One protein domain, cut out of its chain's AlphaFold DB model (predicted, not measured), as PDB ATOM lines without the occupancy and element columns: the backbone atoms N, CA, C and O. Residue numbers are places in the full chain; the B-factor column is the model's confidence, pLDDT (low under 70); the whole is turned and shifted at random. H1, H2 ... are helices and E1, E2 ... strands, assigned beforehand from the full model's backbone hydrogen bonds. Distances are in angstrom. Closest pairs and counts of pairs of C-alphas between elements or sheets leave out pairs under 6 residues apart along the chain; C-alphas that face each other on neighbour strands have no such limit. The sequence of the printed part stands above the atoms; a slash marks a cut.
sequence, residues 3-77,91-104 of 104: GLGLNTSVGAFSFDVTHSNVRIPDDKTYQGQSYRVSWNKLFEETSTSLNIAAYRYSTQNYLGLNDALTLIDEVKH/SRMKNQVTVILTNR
ATOM      1  N   GLY A   3     -32.776 -17.323 -23.079       97.50
ATOM      2  CA  GLY A   3     -33.394 -16.013 -23.213       97.50
ATOM      3  C   GLY A   3     -32.485 -15.014 -23.904       97.50
ATOM      4  O   GLY A   3     -31.274 -15.216 -23.994       97.50
ATOM      5  N   LEU A   4     -33.101 -13.951 -24.401       97.81
ATOM      6  CA  LEU A   4     -32.458 -12.837 -25.080       97.81
ATOM      7  C   LEU A   4     -33.107 -11.524 -24.644       97.81
ATOM      8  O   LEU A   4     -34.291 -11.477 -24.307       97.81
ATOM      9  N   GLY A   5     -32.317 -10.458 -24.649       96.06
ATOM     10  CA  GLY A   5     -32.764  -9.117 -24.303       96.06
ATOM     11  C   GLY A   5     -32.076  -8.086 -25.182       96.06
ATOM     12  O   GLY A   5     -30.913  -8.255 -25.545       96.06
ATOM     13  N   LEU A   6     -32.810  -7.039 -25.544       95.69
ATOM     14  CA  LEU A   6     -32.327  -5.978 -26.416       95.69
ATOM     15  C   LEU A   6     -32.901  -4.625 -25.996       95.69
ATOM     16  O   LEU A   6     -34.076  -4.510 -25.643       95.69
ATOM     17  N   ASN A   7     -32.054  -3.602 -26.052       93.94
ATOM     18  CA  ASN A   7     -32.446  -2.218 -25.812       93.94
ATOM     19  C   ASN A   7     -32.823  -1.563 -27.142       93.94
ATOM     20  O   ASN A   7     -32.083  -1.665 -28.119       93.94
ATOM     21  N   THR A   8     -33.964  -0.879 -27.172       90.38
ATOM     22  CA  THR A   8     -34.433  -0.092 -28.321       90.38
ATOM     23  C   THR A   8     -34.709   1.346 -27.901       90.38
ATOM     24  O   THR A   8     -34.812   1.645 -26.711       90.38
ATOM     25  N   SER A   9     -34.922   2.238 -28.870       88.88
ATOM     26  CA  SER A   9     -35.367   3.615 -28.608       88.88
ATOM     27  C   SER A   9     -36.718   3.697 -27.883       88.88
ATOM     28  O   SER A   9     -37.017   4.695 -27.229       88.88
ATOM     29  N   VAL A  10     -37.547   2.653 -27.969       86.69
ATOM     30  CA  VAL A  10     -38.875   2.607 -27.342       86.69
ATOM     31  C   VAL A  10     -38.899   1.812 -26.030       86.69
ATOM     32  O   VAL A  10     -39.968   1.641 -25.455       86.69
ATOM     33  N   GLY A  11     -37.748   1.364 -25.520       89.38
ATOM     34  CA  GLY A  11     -37.615   0.608 -24.266       89.38
ATOM     35  C   GLY A  11     -36.808  -0.681 -24.425       89.38
ATOM     36  O   GLY A  11     -36.375  -1.020 -25.534       89.38
ATOM     37  N   ALA A  12     -36.594  -1.409 -23.328       92.56
ATOM     38  CA  ALA A  12     -35.938  -2.710 -23.379       92.56
ATOM     39  C   ALA A  12     -36.974  -3.826 -23.512       92.56
ATOM     40  O   ALA A  12     -37.994  -3.844 -22.821       92.56
ATOM     41  N   PHE A  13     -36.685  -4.776 -24.393       93.75
ATOM     42  CA  PHE A  13     -37.476  -5.985 -24.573       93.75
ATOM     43  C   PHE A  13     -36.665  -7.198 -24.152       93.75
ATOM     44  O   PHE A  13     -35.459  -7.271 -24.393       93.75
ATOM     45  N   SER A  14     -37.339  -8.182 -23.571       95.56
ATOM     46  CA  SER A  14     -36.767  -9.497 -23.320       95.56
ATOM     47  C   SER A  14     -37.730 -10.603 -23.710       95.56
ATOM     48  O   SER A  14     -38.953 -10.453 -23.655       95.56
ATOM     49  N   PHE A  15     -37.152 -11.724 -24.116       96.50
ATOM     50  CA  PHE A  15     -37.868 -12.950 -24.400       96.50
ATOM     51  C   PHE A  15     -37.108 -14.136 -23.825       96.50
ATOM     52  O   PHE A  15     -35.892 -14.238 -23.995       96.50
ATOM     53  N   ASP A  16     -37.817 -15.051 -23.176       97.31
ATOM     54  CA  ASP A  16     -37.236 -16.287 -22.672       97.31
ATOM     55  C   ASP A  16     -38.159 -17.492 -22.838       97.31
ATOM     56  O   ASP A  16     -39.389 -17.401 -22.784       97.31
ATOM     57  N   VAL A  17     -37.517 -18.643 -23.038       97.94
ATOM     58  CA  VAL A  17     -38.137 -19.961 -23.115       97.94
ATOM     59  C   VAL A  17     -37.562 -20.847 -22.021       97.94
ATOM     60  O   VAL A  17     -36.353 -21.094 -21.925       97.94
ATOM     61  N   THR A  18     -38.456 -21.384 -21.200       97.94
ATOM     62  CA  THR A  18     -38.126 -22.347 -20.152       97.94
ATOM     63  C   THR A  18     -38.764 -23.687 -20.471       97.94
ATOM     64  O   THR A  18     -39.985 -23.803 -20.480       97.94
ATOM     65  N   HIS A  19     -37.940 -24.709 -20.699       97.69
ATOM     66  CA  HIS A  19     -38.384 -26.096 -20.795       97.69
ATOM     67  C   HIS A  19     -38.418 -26.740 -19.402       97.69
ATOM     68  O   HIS A  19     -37.486 -26.555 -18.619       97.69
ATOM     69  N   SER A  20     -39.466 -27.508 -19.116       96.94
ATOM     70  CA  SER A  20     -39.607 -28.321 -17.905       96.94
ATOM     71  C   SER A  20     -39.782 -29.791 -18.275       96.94
ATOM     72  O   SER A  20     -40.612 -30.104 -19.131       96.94
ATOM     73  N   ASN A  21     -39.081 -30.675 -17.568       97.44
ATOM     74  CA  ASN A  21     -39.258 -32.123 -17.623       97.44
ATOM     75  C   ASN A  21     -39.357 -32.638 -16.182       97.44
ATOM     76  O   ASN A  21     -38.371 -32.615 -15.448       97.44
ATOM     77  N   VAL A  22     -40.562 -33.020 -15.763       95.62
ATOM     78  CA  VAL A  22     -40.870 -33.372 -14.372       95.62
ATOM     79  C   VAL A  22     -41.471 -34.763 -14.329       95.62
ATOM     80  O   VAL A  22     -42.486 -35.026 -14.969       95.62
ATOM     81  N   ARG A  23     -40.860 -35.658 -13.555       94.88
ATOM     82  CA  ARG A  23     -41.402 -36.989 -13.278       94.88
ATOM     83  C   ARG A  23     -42.195 -36.947 -11.977       94.88
ATOM     84  O   ARG A  23     -41.608 -36.716 -10.924       94.88
ATOM     85  N   ILE A  24     -43.496 -37.191 -12.071       90.56
ATOM     86  CA  ILE A  24     -44.361 -37.389 -10.909       90.56
ATOM     87  C   ILE A  24     -44.388 -38.898 -10.616       90.56
ATOM     88  O   ILE A  24     -44.637 -39.667 -11.552       90.56
ATOM     89  N   PRO A  25     -44.052 -39.340  -9.387       88.44
ATOM     90  CA  PRO A  25     -44.183 -40.744  -8.997       88.44
ATOM     91  C   PRO A  25     -45.604 -41.253  -9.262       88.44
ATOM     92  O   PRO A  25     -46.542 -40.471  -9.193       88.44
ATOM     93  N   ASP A  26     -45.754 -42.523  -9.630       85.19
ATOM     94  CA  ASP A  26     -47.055 -43.195  -9.809       85.19
ATOM     95  C   ASP A  26     -48.074 -42.516 -10.759       85.19
ATOM     96  O   ASP A  26     -49.238 -42.904 -10.816       85.19
ATOM     97  N   ASP A  27     -47.630 -41.549 -11.569       86.75
ATOM     98  CA  ASP A  27     -48.416 -40.889 -12.618       86.75
ATOM     99  C   ASP A  27     -47.644 -40.936 -13.947       86.75
ATOM    100  O   ASP A  27     -47.632 -41.954 -14.644       86.75
ATOM    101  N   LYS A  28     -46.959 -39.848 -14.319       89.69
ATOM    102  CA  LYS A  28     -46.196 -39.764 -15.568       89.69
ATOM    103  C   LYS A  28     -45.155 -38.655 -15.546       89.69
ATOM    104  O   LYS A  28     -45.058 -37.838 -14.630       89.69
ATOM    105  N   THR A  29     -44.380 -38.599 -16.624       94.44
ATOM    106  CA  THR A  29     -43.492 -37.474 -16.904       94.44
ATOM    107  C   THR A  29     -44.233 -36.375 -17.668       94.44
ATOM    108  O   THR A  29     -44.723 -36.587 -18.776       94.44
ATOM    109  N   TYR A  30     -44.271 -35.176 -17.092       94.06
ATOM    110  CA  TYR A  30     -44.799 -33.964 -17.706       94.06
ATOM    111  C   TYR A  30     -43.675 -33.182 -18.375       94.06
ATOM    112  O   TYR A  30     -42.678 -32.827 -17.746       94.06
ATOM    113  N   GLN A  31     -43.851 -32.908 -19.667       96.81
ATOM    114  CA  GLN A  31     -42.913 -32.123 -20.462       96.81
ATOM    115  C   GLN A  31     -43.626 -30.949 -21.104       96.81
ATOM    116  O   GLN A  31     -44.620 -31.129 -21.808       96.81
ATOM    117  N   GLY A  32     -43.099 -29.750 -20.905       96.25
ATOM    118  CA  GLY A  32     -43.689 -28.552 -21.470       96.25
ATOM    119  C   GLY A  32     -42.752 -27.364 -21.438       96.25
ATOM    120  O   GLY A  32     -41.615 -27.435 -20.980       96.25
ATOM    121  N   GLN A  33     -43.241 -26.267 -21.992       97.31
ATOM    122  CA  GLN A  33     -42.501 -25.033 -22.181       97.31
ATOM    123  C   GLN A  33     -43.301 -23.831 -21.677       97.31
ATOM    124  O   GLN A  33     -44.531 -23.796 -21.796       97.31
ATOM    125  N   SER A  34     -42.584 -22.854 -21.130       97.56
ATOM    126  CA  SER A  34     -43.076 -21.522 -20.804       97.56
ATOM    127  C   SER A  34     -42.347 -20.501 -21.660       97.56
ATOM    128  O   SER A  34     -41.121 -20.525 -21.727       97.56
ATOM    129  N   TYR A  35     -43.108 -19.599 -22.259       97.12
ATOM    130  CA  TYR A  35     -42.646 -18.493 -23.082       97.12
ATOM    131  C   TYR A  35     -42.987 -17.203 -22.358       97.12
ATOM    132  O   TYR A  35     -44.137 -17.021 -21.951       97.12
ATOM    133  N   ARG A  36     -42.016 -16.315 -22.185       96.25
ATOM    134  CA  ARG A  36     -42.240 -15.011 -21.565       96.25
ATOM    135  C   ARG A  36     -41.693 -13.919 -22.465       96.25
ATOM    136  O   ARG A  36     -40.563 -14.011 -22.921       96.25
ATOM    137  N   VAL A  37     -42.504 -12.894 -22.691       95.44
ATOM    138  CA  VAL A  37     -42.102 -11.623 -23.300       95.44
ATOM    139  C   VAL A  37     -42.234 -10.558 -22.225       95.44
ATOM    140  O   VAL A  37     -43.255 -10.521 -21.539       95.44
ATOM    141  N   SER A  38     -41.228  -9.702 -22.074       94.94
ATOM    142  CA  SER A  38     -41.295  -8.549 -21.174       94.94
ATOM    143  C   SER A  38     -40.858  -7.282 -21.890       94.94
ATOM    144  O   SER A  38     -39.950  -7.311 -22.720       94.94
ATOM    145  N   TRP A  39     -41.489  -6.170 -21.539       92.81
ATOM    146  CA  TRP A  39     -41.094  -4.835 -21.967       92.81
ATOM    147  C   TRP A  39     -40.969  -3.912 -20.760       92.81
ATOM    148  O   TRP A  39     -41.764  -4.000 -19.816       92.81
ATOM    149  N   ASN A  40     -39.974  -3.030 -20.794       91.00
ATOM    150  CA  ASN A  40     -39.803  -1.981 -19.807       91.00
ATOM    151  C   ASN A  40     -39.355  -0.665 -20.444       91.00
ATOM    152  O   ASN A  40     -38.716  -0.632 -21.500       91.00
ATOM    153  N   LYS A  41     -39.718   0.440 -19.797       87.75
ATOM    154  CA  LYS A  41     -39.300   1.780 -20.200       87.75
ATOM    155  C   LYS A  41     -39.200   2.692 -18.989       87.75
ATOM    156  O   LYS A  41     -40.104   2.749 -18.154       87.75
ATOM    157  N   LEU A  42     -38.099   3.433 -18.935       82.25
ATOM    158  CA  LEU A  42     -37.958   4.589 -18.064       82.25
ATOM    159  C   LEU A  42     -38.514   5.817 -18.793       82.25
ATOM    160  O   LEU A  42     -38.086   6.123 -19.906       82.25
ATOM    161  N   PHE A  43     -39.476   6.499 -18.179       79.25
ATOM    162  CA  PHE A  43     -39.970   7.794 -18.636       79.25
ATOM    163  C   PHE A  43     -39.256   8.884 -17.838       79.25
ATOM    164  O   PHE A  43     -39.643   9.200 -16.713       79.25
ATOM    165  N   GLU A  44     -38.185   9.426 -18.416       75.06
ATOM    166  CA  GLU A  44     -37.338  10.426 -17.754       75.06
ATOM    167  C   GLU A  44     -38.104  11.721 -17.451       75.06
ATOM    168  O   GLU A  44     -37.963  12.274 -16.364       75.06
ATOM    169  N   GLU A  45     -38.984  12.153 -18.360       73.31
ATOM    170  CA  GLU A  45     -39.769  13.390 -18.227       73.31
ATOM    171  C   GLU A  45     -40.690  13.404 -16.998       73.31
ATOM    172  O   GLU A  45     -40.919  14.457 -16.407       73.31
ATOM    173  N   THR A  46     -41.210  12.243 -16.591       75.25
ATOM    174  CA  THR A  46     -42.156  12.120 -15.470       75.25
ATOM    175  C   THR A  46     -41.554  11.416 -14.257       75.25
ATOM    176  O   THR A  46     -42.280  11.114 -13.313       75.25
ATOM    177  N   SER A  47     -40.251  11.102 -14.277       75.69
ATOM    178  CA  SER A  47     -39.584  10.243 -13.279       75.69
ATOM    179  C   SER A  47     -40.306   8.906 -13.019       75.69
ATOM    180  O   SER A  47     -40.168   8.304 -11.954       75.69
ATOM    181  N   THR A  48     -41.086   8.422 -13.991       72.56
ATOM    182  CA  THR A  48     -41.893   7.204 -13.858       72.56
ATOM    183  C   THR A  48     -41.172   6.030 -14.503       72.56
ATOM    184  O   THR A  48     -40.812   6.072 -15.680       72.56
ATOM    185  N   SER A  49     -41.018   4.933 -13.767       69.12
ATOM    186  CA  SER A  49     -40.490   3.687 -14.321       69.12
ATOM    187  C   SER A  49     -41.626   2.705 -14.568       69.12
ATOM    188  O   SER A  49     -42.278   2.225 -13.636       69.12
ATOM    189  N   LEU A  50     -41.831   2.348 -15.834       70.00
ATOM    190  CA  LEU A  50     -42.655   1.207 -16.209       70.00
ATOM    191  C   LEU A  50     -41.746  -0.016 -16.299       70.00
ATOM    192  O   LEU A  50     -41.113  -0.268 -17.324       70.00
ATOM    193  N   ASN A  51     -41.610  -0.720 -15.176       66.44
ATOM    194  CA  ASN A  51     -40.508  -1.658 -14.982       66.44
ATOM    195  C   ASN A  51     -40.735  -3.020 -15.642       66.44
ATOM    196  O   ASN A  51     -39.751  -3.607 -16.076       66.44
ATOM    197  N   ILE A  52     -41.968  -3.541 -15.716       67.44
ATOM    198  CA  ILE A  52     -42.264  -4.829 -16.370       67.44
ATOM    199  C   ILE A  52     -43.738  -4.863 -16.801       67.44
ATOM    200  O   ILE A  52     -44.622  -5.023 -15.960       67.44
ATOM    201  N   ALA A  53     -44.004  -4.759 -18.103       81.62
ATOM    202  CA  ALA A  53     -45.200  -5.343 -18.707       81.62
ATOM    203  C   ALA A  53     -44.789  -6.703 -19.285       81.62
ATOM    204  O   ALA A  53     -44.064  -6.758 -20.279       81.62
ATOM    205  N   ALA A  54     -45.179  -7.796 -18.629       89.81
ATOM    206  CA  ALA A  54     -44.819  -9.149 -19.040       89.81
ATOM    207  C   ALA A  54     -46.051  -9.968 -19.401       89.81
ATOM    208  O   ALA A  54     -47.053  -9.966 -18.683       89.81
ATOM    209  N   TYR A  55     -45.932 -10.726 -20.483       94.31
ATOM    210  CA  TYR A  55     -46.872 -11.769 -20.851       94.31
ATOM    211  C   TYR A  55     -46.164 -13.119 -20.807       94.31
ATOM    212  O   TYR A  55     -45.097 -13.292 -21.400       94.31
ATOM    213  N   ARG A  56     -46.765 -14.074 -20.097       95.31
ATOM    214  CA  ARG A  56     -46.289 -15.452 -20.001       95.31
ATOM    215  C   ARG A  56     -47.352 -16.410 -20.517       95.31
ATOM    216  O   ARG A  56     -48.467 -16.441 -19.995       95.31
ATOM    217  N   TYR A  57     -46.965 -17.239 -21.478       95.38
ATOM    218  CA  TYR A  57     -47.741 -18.381 -21.941       95.38
ATOM    219  C   TYR A  57     -47.044 -19.678 -21.540       95.38
ATOM    220  O   TYR A  57     -45.856 -19.869 -21.798       95.38
ATOM    221  N   SER A  58     -47.783 -20.597 -20.934       95.75
ATOM    222  CA  SER A  58     -47.290 -21.913 -20.547       95.75
ATOM    223  C   SER A  58     -48.103 -23.001 -21.237       95.75
ATOM    224  O   SER A  58     -49.329 -23.055 -21.139       95.75
ATOM    225  N   THR A  59     -47.406 -23.904 -21.925       95.12
ATOM    226  CA  THR A  59     -48.029 -25.099 -22.513       95.12
ATOM    227  C   THR A  59     -48.681 -25.961 -21.430       95.12
ATOM    228  O   THR A  59     -48.295 -25.926 -20.262       95.12
ATOM    229  N   GLN A  60     -49.649 -26.789 -21.824       90.88
ATOM    230  CA  GLN A  60     -50.458 -27.589 -20.899       90.88
ATOM    231  C   GLN A  60     -49.655 -28.432 -19.899       90.88
ATOM    232  O   GLN A  60     -50.099 -28.596 -18.764       90.88
ATOM    233  N   ASN A  61     -48.490 -28.935 -20.304       93.19
ATOM    234  CA  ASN A  61     -47.666 -29.847 -19.514       93.19
ATOM    235  C   ASN A  61     -46.427 -29.171 -18.897       93.19
ATOM    236  O   ASN A  61     -45.605 -29.852 -18.294       93.19
ATOM    237  N   TYR A  62     -46.265 -27.851 -19.042       94.75
ATOM    238  CA  TYR A  62     -45.162 -27.127 -18.401       94.75
ATOM    239  C   TYR A  62     -45.365 -27.123 -16.892       94.75
ATOM    240  O   TYR A  62     -46.436 -26.713 -16.493       94.75
ATOM    241  N   LEU A  63     -44.413 -27.499 -16.046       93.25
ATOM    242  CA  LEU A  63     -44.532 -27.339 -14.588       93.25
ATOM    243  C   LEU A  63     -43.513 -26.316 -14.096       93.25
ATOM    244  O   LEU A  63     -42.315 -26.460 -14.348       93.25
ATOM    245  N   GLY A  64     -43.995 -25.292 -13.386       92.62
ATOM    246  CA  GLY A  64     -43.122 -24.465 -12.559       92.62
ATOM    247  C   GLY A  64     -42.607 -25.275 -11.368       92.62
ATOM    248  O   GLY A  64     -43.193 -26.292 -11.011       92.62
ATOM    249  N   LEU A  65     -41.525 -24.817 -10.737       92.50
ATOM    250  CA  LEU A  65     -40.928 -25.529  -9.602       92.50
ATOM    251  C   LEU A  65     -41.937 -25.765  -8.468       92.50
ATOM    252  O   LEU A  65     -42.056 -26.889  -7.999       92.50
ATOM    253  N   ASN A  66     -42.687 -24.731  -8.075       91.38
ATOM    254  CA  ASN A  66     -43.695 -24.855  -7.019       91.38
ATOM    255  C   ASN A  66     -44.794 -25.855  -7.400       91.38
ATOM    256  O   ASN A  66     -45.074 -26.745  -6.612       91.38
ATOM    257  N   ASP A  67     -45.332 -25.782  -8.626       90.44
ATOM    258  CA  ASP A  67     -46.330 -26.752  -9.100       90.44
ATOM    259  C   ASP A  67     -45.783 -28.192  -9.043       90.44
ATOM    260  O   ASP A  67     -46.473 -29.110  -8.613       90.44
ATOM    261  N   ALA A  68     -44.533 -28.397  -9.474       91.50
ATOM    262  CA  ALA A  68     -43.892 -29.708  -9.458       91.50
ATOM    263  C   ALA A  68     -43.716 -30.242  -8.033       91.50
ATOM    264  O   ALA A  68     -44.001 -31.408  -7.786       91.50
ATOM    265  N   LEU A  69     -43.253 -29.398  -7.105       91.94
ATOM    266  CA  LEU A  69     -43.077 -29.776  -5.706       91.94
ATOM    267  C   LEU A  69     -44.415 -30.096  -5.047       91.94
ATOM    268  O   LEU A  69     -44.505 -31.128  -4.400       91.94
ATOM    269  N   THR A  70     -45.450 -29.285  -5.275       88.81
ATOM    270  CA  THR A  70     -46.802 -29.550  -4.765       88.81
ATOM    271  C   THR A  70     -47.334 -30.893  -5.260       88.81
ATOM    272  O   THR A  70     -47.794 -31.687  -4.453       88.81
ATOM    273  N   LEU A  71     -47.210 -31.194  -6.558       87.69
ATOM    274  CA  LEU A  71     -47.669 -32.477  -7.104       87.69
ATOM    275  C   LEU A  71     -46.858 -33.673  -6.580       87.69
ATOM    276  O   LEU A  71     -47.416 -34.737  -6.339       87.69
ATOM    277  N   ILE A  72     -45.539 -33.528  -6.420       89.44
ATOM    278  CA  ILE A  72     -44.689 -34.597  -5.871       89.44
ATOM    279  C   ILE A  72     -45.013 -34.844  -4.396       89.44
ATOM    280  O   ILE A  72     -45.027 -35.998  -3.972       89.44
ATOM    281  N   ASP A  73     -45.224 -33.779  -3.626       88.25
ATOM    282  CA  ASP A  73     -45.556 -33.847  -2.204       88.25
ATOM    283  C   ASP A  73     -46.916 -34.516  -1.989       88.25
ATOM    284  O   ASP A  73     -47.007 -35.476  -1.231       88.25
ATOM    285  N   GLU A  74     -47.931 -34.121  -2.762       84.69
ATOM    286  CA  GLU A  74     -49.282 -34.695  -2.710       84.69
ATOM    287  C   GLU A  74     -49.306 -36.191  -3.060       84.69
ATOM    288  O   GLU A  74     -50.025 -36.967  -2.436       84.69
ATOM    289  N   VAL A  75     -48.476 -36.629  -4.012       84.69
ATOM    290  CA  VAL A  75     -48.342 -38.058  -4.341       84.69
ATOM    291  C   VAL A  75     -47.587 -38.835  -3.259       84.69
ATOM    292  O   VAL A  75     -47.905 -39.992  -2.997       84.69
ATOM    293  N   LYS A  76     -46.564 -38.237  -2.637       84.88
ATOM    294  CA  LYS A  76     -45.773 -38.900  -1.583       84.88
ATOM    295  C   LYS A  76     -46.497 -38.960  -0.243       84.88
ATOM    296  O   LYS A  76     -46.246 -39.876   0.540       84.88
ATOM    297  N   HIS A  77     -47.359 -37.988   0.017       84.81
ATOM    298  CA  HIS A  77     -48.131 -37.853   1.241       84.81
ATOM    299  C   HIS A  77     -49.621 -37.730   0.904       84.81
ATOM    300  O   HIS A  77     -50.211 -36.674   1.131       84.81
ATOM    301  N   SER A  91     -56.108 -26.824 -11.601       64.31
ATOM    302  CA  SER A  91     -56.534 -25.582 -12.245       64.31
ATOM    303  C   SER A  91     -55.417 -24.549 -12.169       64.31
ATOM    304  O   SER A  91     -55.056 -24.071 -11.097       64.31
ATOM    305  N   ARG A  92     -54.867 -24.191 -13.328       70.62
ATOM    306  CA  ARG A  92     -53.850 -23.146 -13.432       70.62
ATOM    307  C   ARG A  92     -54.044 -22.302 -14.672       70.62
ATOM    308  O   ARG A  92     -54.344 -22.801 -15.760       70.62
ATOM    309  N   MET A  93     -53.808 -21.006 -14.515       69.81
ATOM    310  CA  MET A  93     -53.787 -20.075 -15.633       69.81
ATOM    311  C   MET A  93     -52.585 -20.372 -16.535       69.81
ATOM    312  O   MET A  93     -51.437 -20.151 -16.159       69.81
ATOM    313  N   LYS A  94     -52.869 -20.843 -17.756       83.75
ATOM    314  CA  LYS A  94     -51.876 -21.037 -18.831       83.75
ATOM    315  C   LYS A  94     -51.377 -19.717 -19.432       83.75
ATOM    316  O   LYS A  94     -50.381 -19.708 -20.145       83.75
ATOM    317  N   ASN A  95     -52.076 -18.619 -19.153       91.75
ATOM    318  CA  ASN A  95     -51.786 -17.273 -19.628       91.75
ATOM    319  C   ASN A  95     -51.717 -16.337 -18.426       91.75
ATOM    320  O   ASN A  95     -52.657 -16.311 -17.637       91.75
ATOM    321  N   GLN A  96     -50.636 -15.578 -18.287       91.56
ATOM    322  CA  GLN A  96     -50.454 -14.623 -17.194       91.56
ATOM    323  C   GLN A  96     -49.957 -13.294 -17.752       91.56
ATOM    324  O   GLN A  96     -49.050 -13.268 -18.584       91.56
ATOM    325  N   VAL A  97     -50.550 -12.198 -17.282       92.19
ATOM    326  CA  VAL A  97     -50.129 -10.830 -17.595       92.19
ATOM    327  C   VAL A  97     -49.750 -10.152 -16.286       92.19
ATOM    328  O   VAL A  97     -50.474 -10.257 -15.298       92.19
ATOM    329  N   THR A  98     -48.613  -9.468 -16.267       91.38
ATOM    330  CA  THR A  98     -48.146  -8.711 -15.104       91.38
ATOM    331  C   THR A  98     -47.751  -7.317 -15.547       91.38
ATOM    332  O   THR A  98     -47.017  -7.167 -16.521       91.38
ATOM    333  N   VAL A  99     -48.235  -6.309 -14.826       90.44
ATOM    334  CA  VAL A  99     -47.901  -4.903 -15.053       90.44
ATOM    335  C   VAL A  99     -47.428  -4.312 -13.733       90.44
ATOM    336  O   VAL A  99     -48.143  -4.385 -12.736       90.44
ATOM    337  N   ILE A 100     -46.222  -3.743 -13.727       87.94
ATOM    338  CA  ILE A 100     -45.637  -3.074 -12.558       87.94
ATOM    339  C   ILE A 100     -45.328  -1.625 -12.924       87.94
ATOM    340  O   ILE A 100     -44.440  -1.362 -13.741       87.94
ATOM    341  N   LEU A 101     -46.036  -0.692 -12.285       83.69
ATOM    342  CA  LEU A 101     -45.702   0.730 -12.294       83.69
ATOM    343  C   LEU A 101     -44.985   1.100 -11.000       83.69
ATOM    344  O   LEU A 101     -45.383   0.683  -9.914       83.69
ATOM    345  N   THR A 102     -43.954   1.927 -11.117       81.25
ATOM    346  CA  THR A 102     -43.290   2.529  -9.963       81.25
ATOM    347  C   THR A 102     -43.086   4.012 -10.231       81.25
ATOM    348  O   THR A 102     -42.529   4.384 -11.264       81.25
ATOM    349  N   ASN A 103     -43.535   4.847  -9.298       74.62
ATOM    350  CA  ASN A 103     -43.239   6.275  -9.277       74.62
ATOM    351  C   ASN A 103     -42.226   6.541  -8.157       74.62
ATOM    352  O   ASN A 103     -42.360   5.938  -7.087       74.62
ATOM    353  N   ARG A 104     -41.214   7.371  -8.412       62.69
ATOM    354  CA  ARG A 104     -40.276   7.837  -7.380       62.69
ATOM    355  C   ARG A 104     -40.683   9.201  -6.851       62.69
ATOM    356  O   ARG A 104     -41.249   9.984  -7.642       62.69
TER     357      ARG A 104
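AT A GLANCE: This is residues 3 to 77 and 91 to 104 of the 104 residues of the protein "Outer membrane usher protein" of Escherichia coli (UniProt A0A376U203). A long, narrow, twisted sheet of five strands makes a rod, with the hairpin E2 and E3 reaching past the other strands at one end, where the single helix H1 only grazes it. The 89 printed residues run E1 E2 E3 E4 H1 E5; the sheet's order is E1 - E2 - E3 - E4 - E5, antiparallel throughout, mostly strand. The whole is loose, radius of gyration of the C-alphas 17.4 A, spanning 58 by 24 by 15 A.

IN THESE COORDINATES: E3, residues 29 to 43, is 45.4 A long; E2, 11 to 23, 39.4 A; E4, 48 to 58, 30.4 A; E5, 95 to 103, 27.1 A; E1, 3 to 8, 16.8 A; H1, 65 to 76, 16.3 A. C-alpha 3 is at (-33.394, -16.013, -23.213), C-alpha 103 at (-43.239, 6.275, -9.277).

HOW THE PARTS SIT: Within hydrogen-bond range are N 18 and O 34 of E2 and E3, 2.8 A; N 6 and O 13 of E1 and E2, 2.9 A; N 37 and O 55 of E3 and E4, 2.9 A; N 98 and O 54 of E5 and E4, 2.9 A. E1 to E4 form a meander, each strand the antiparallel neighbour of the one before. H1 only grazes the sheet with residues 65 to 72; the closest C-alphas of E2 and H1, Val 22 and Ala 68, are 6.8 A apart. In H1 every O i to N i+4 pair is within range.

THE WHOLE: The C-alphas farthest apart, Asp 26 and Glu 45, are 57.7 A apart. Residues 78 to 90 are not printed; C-alphas 77 and 91 are 20.1 A apart. Of the links printed whole, none is long. pLDDT is under 70 at residues 49, 51 to 52, 91, 93 and 104.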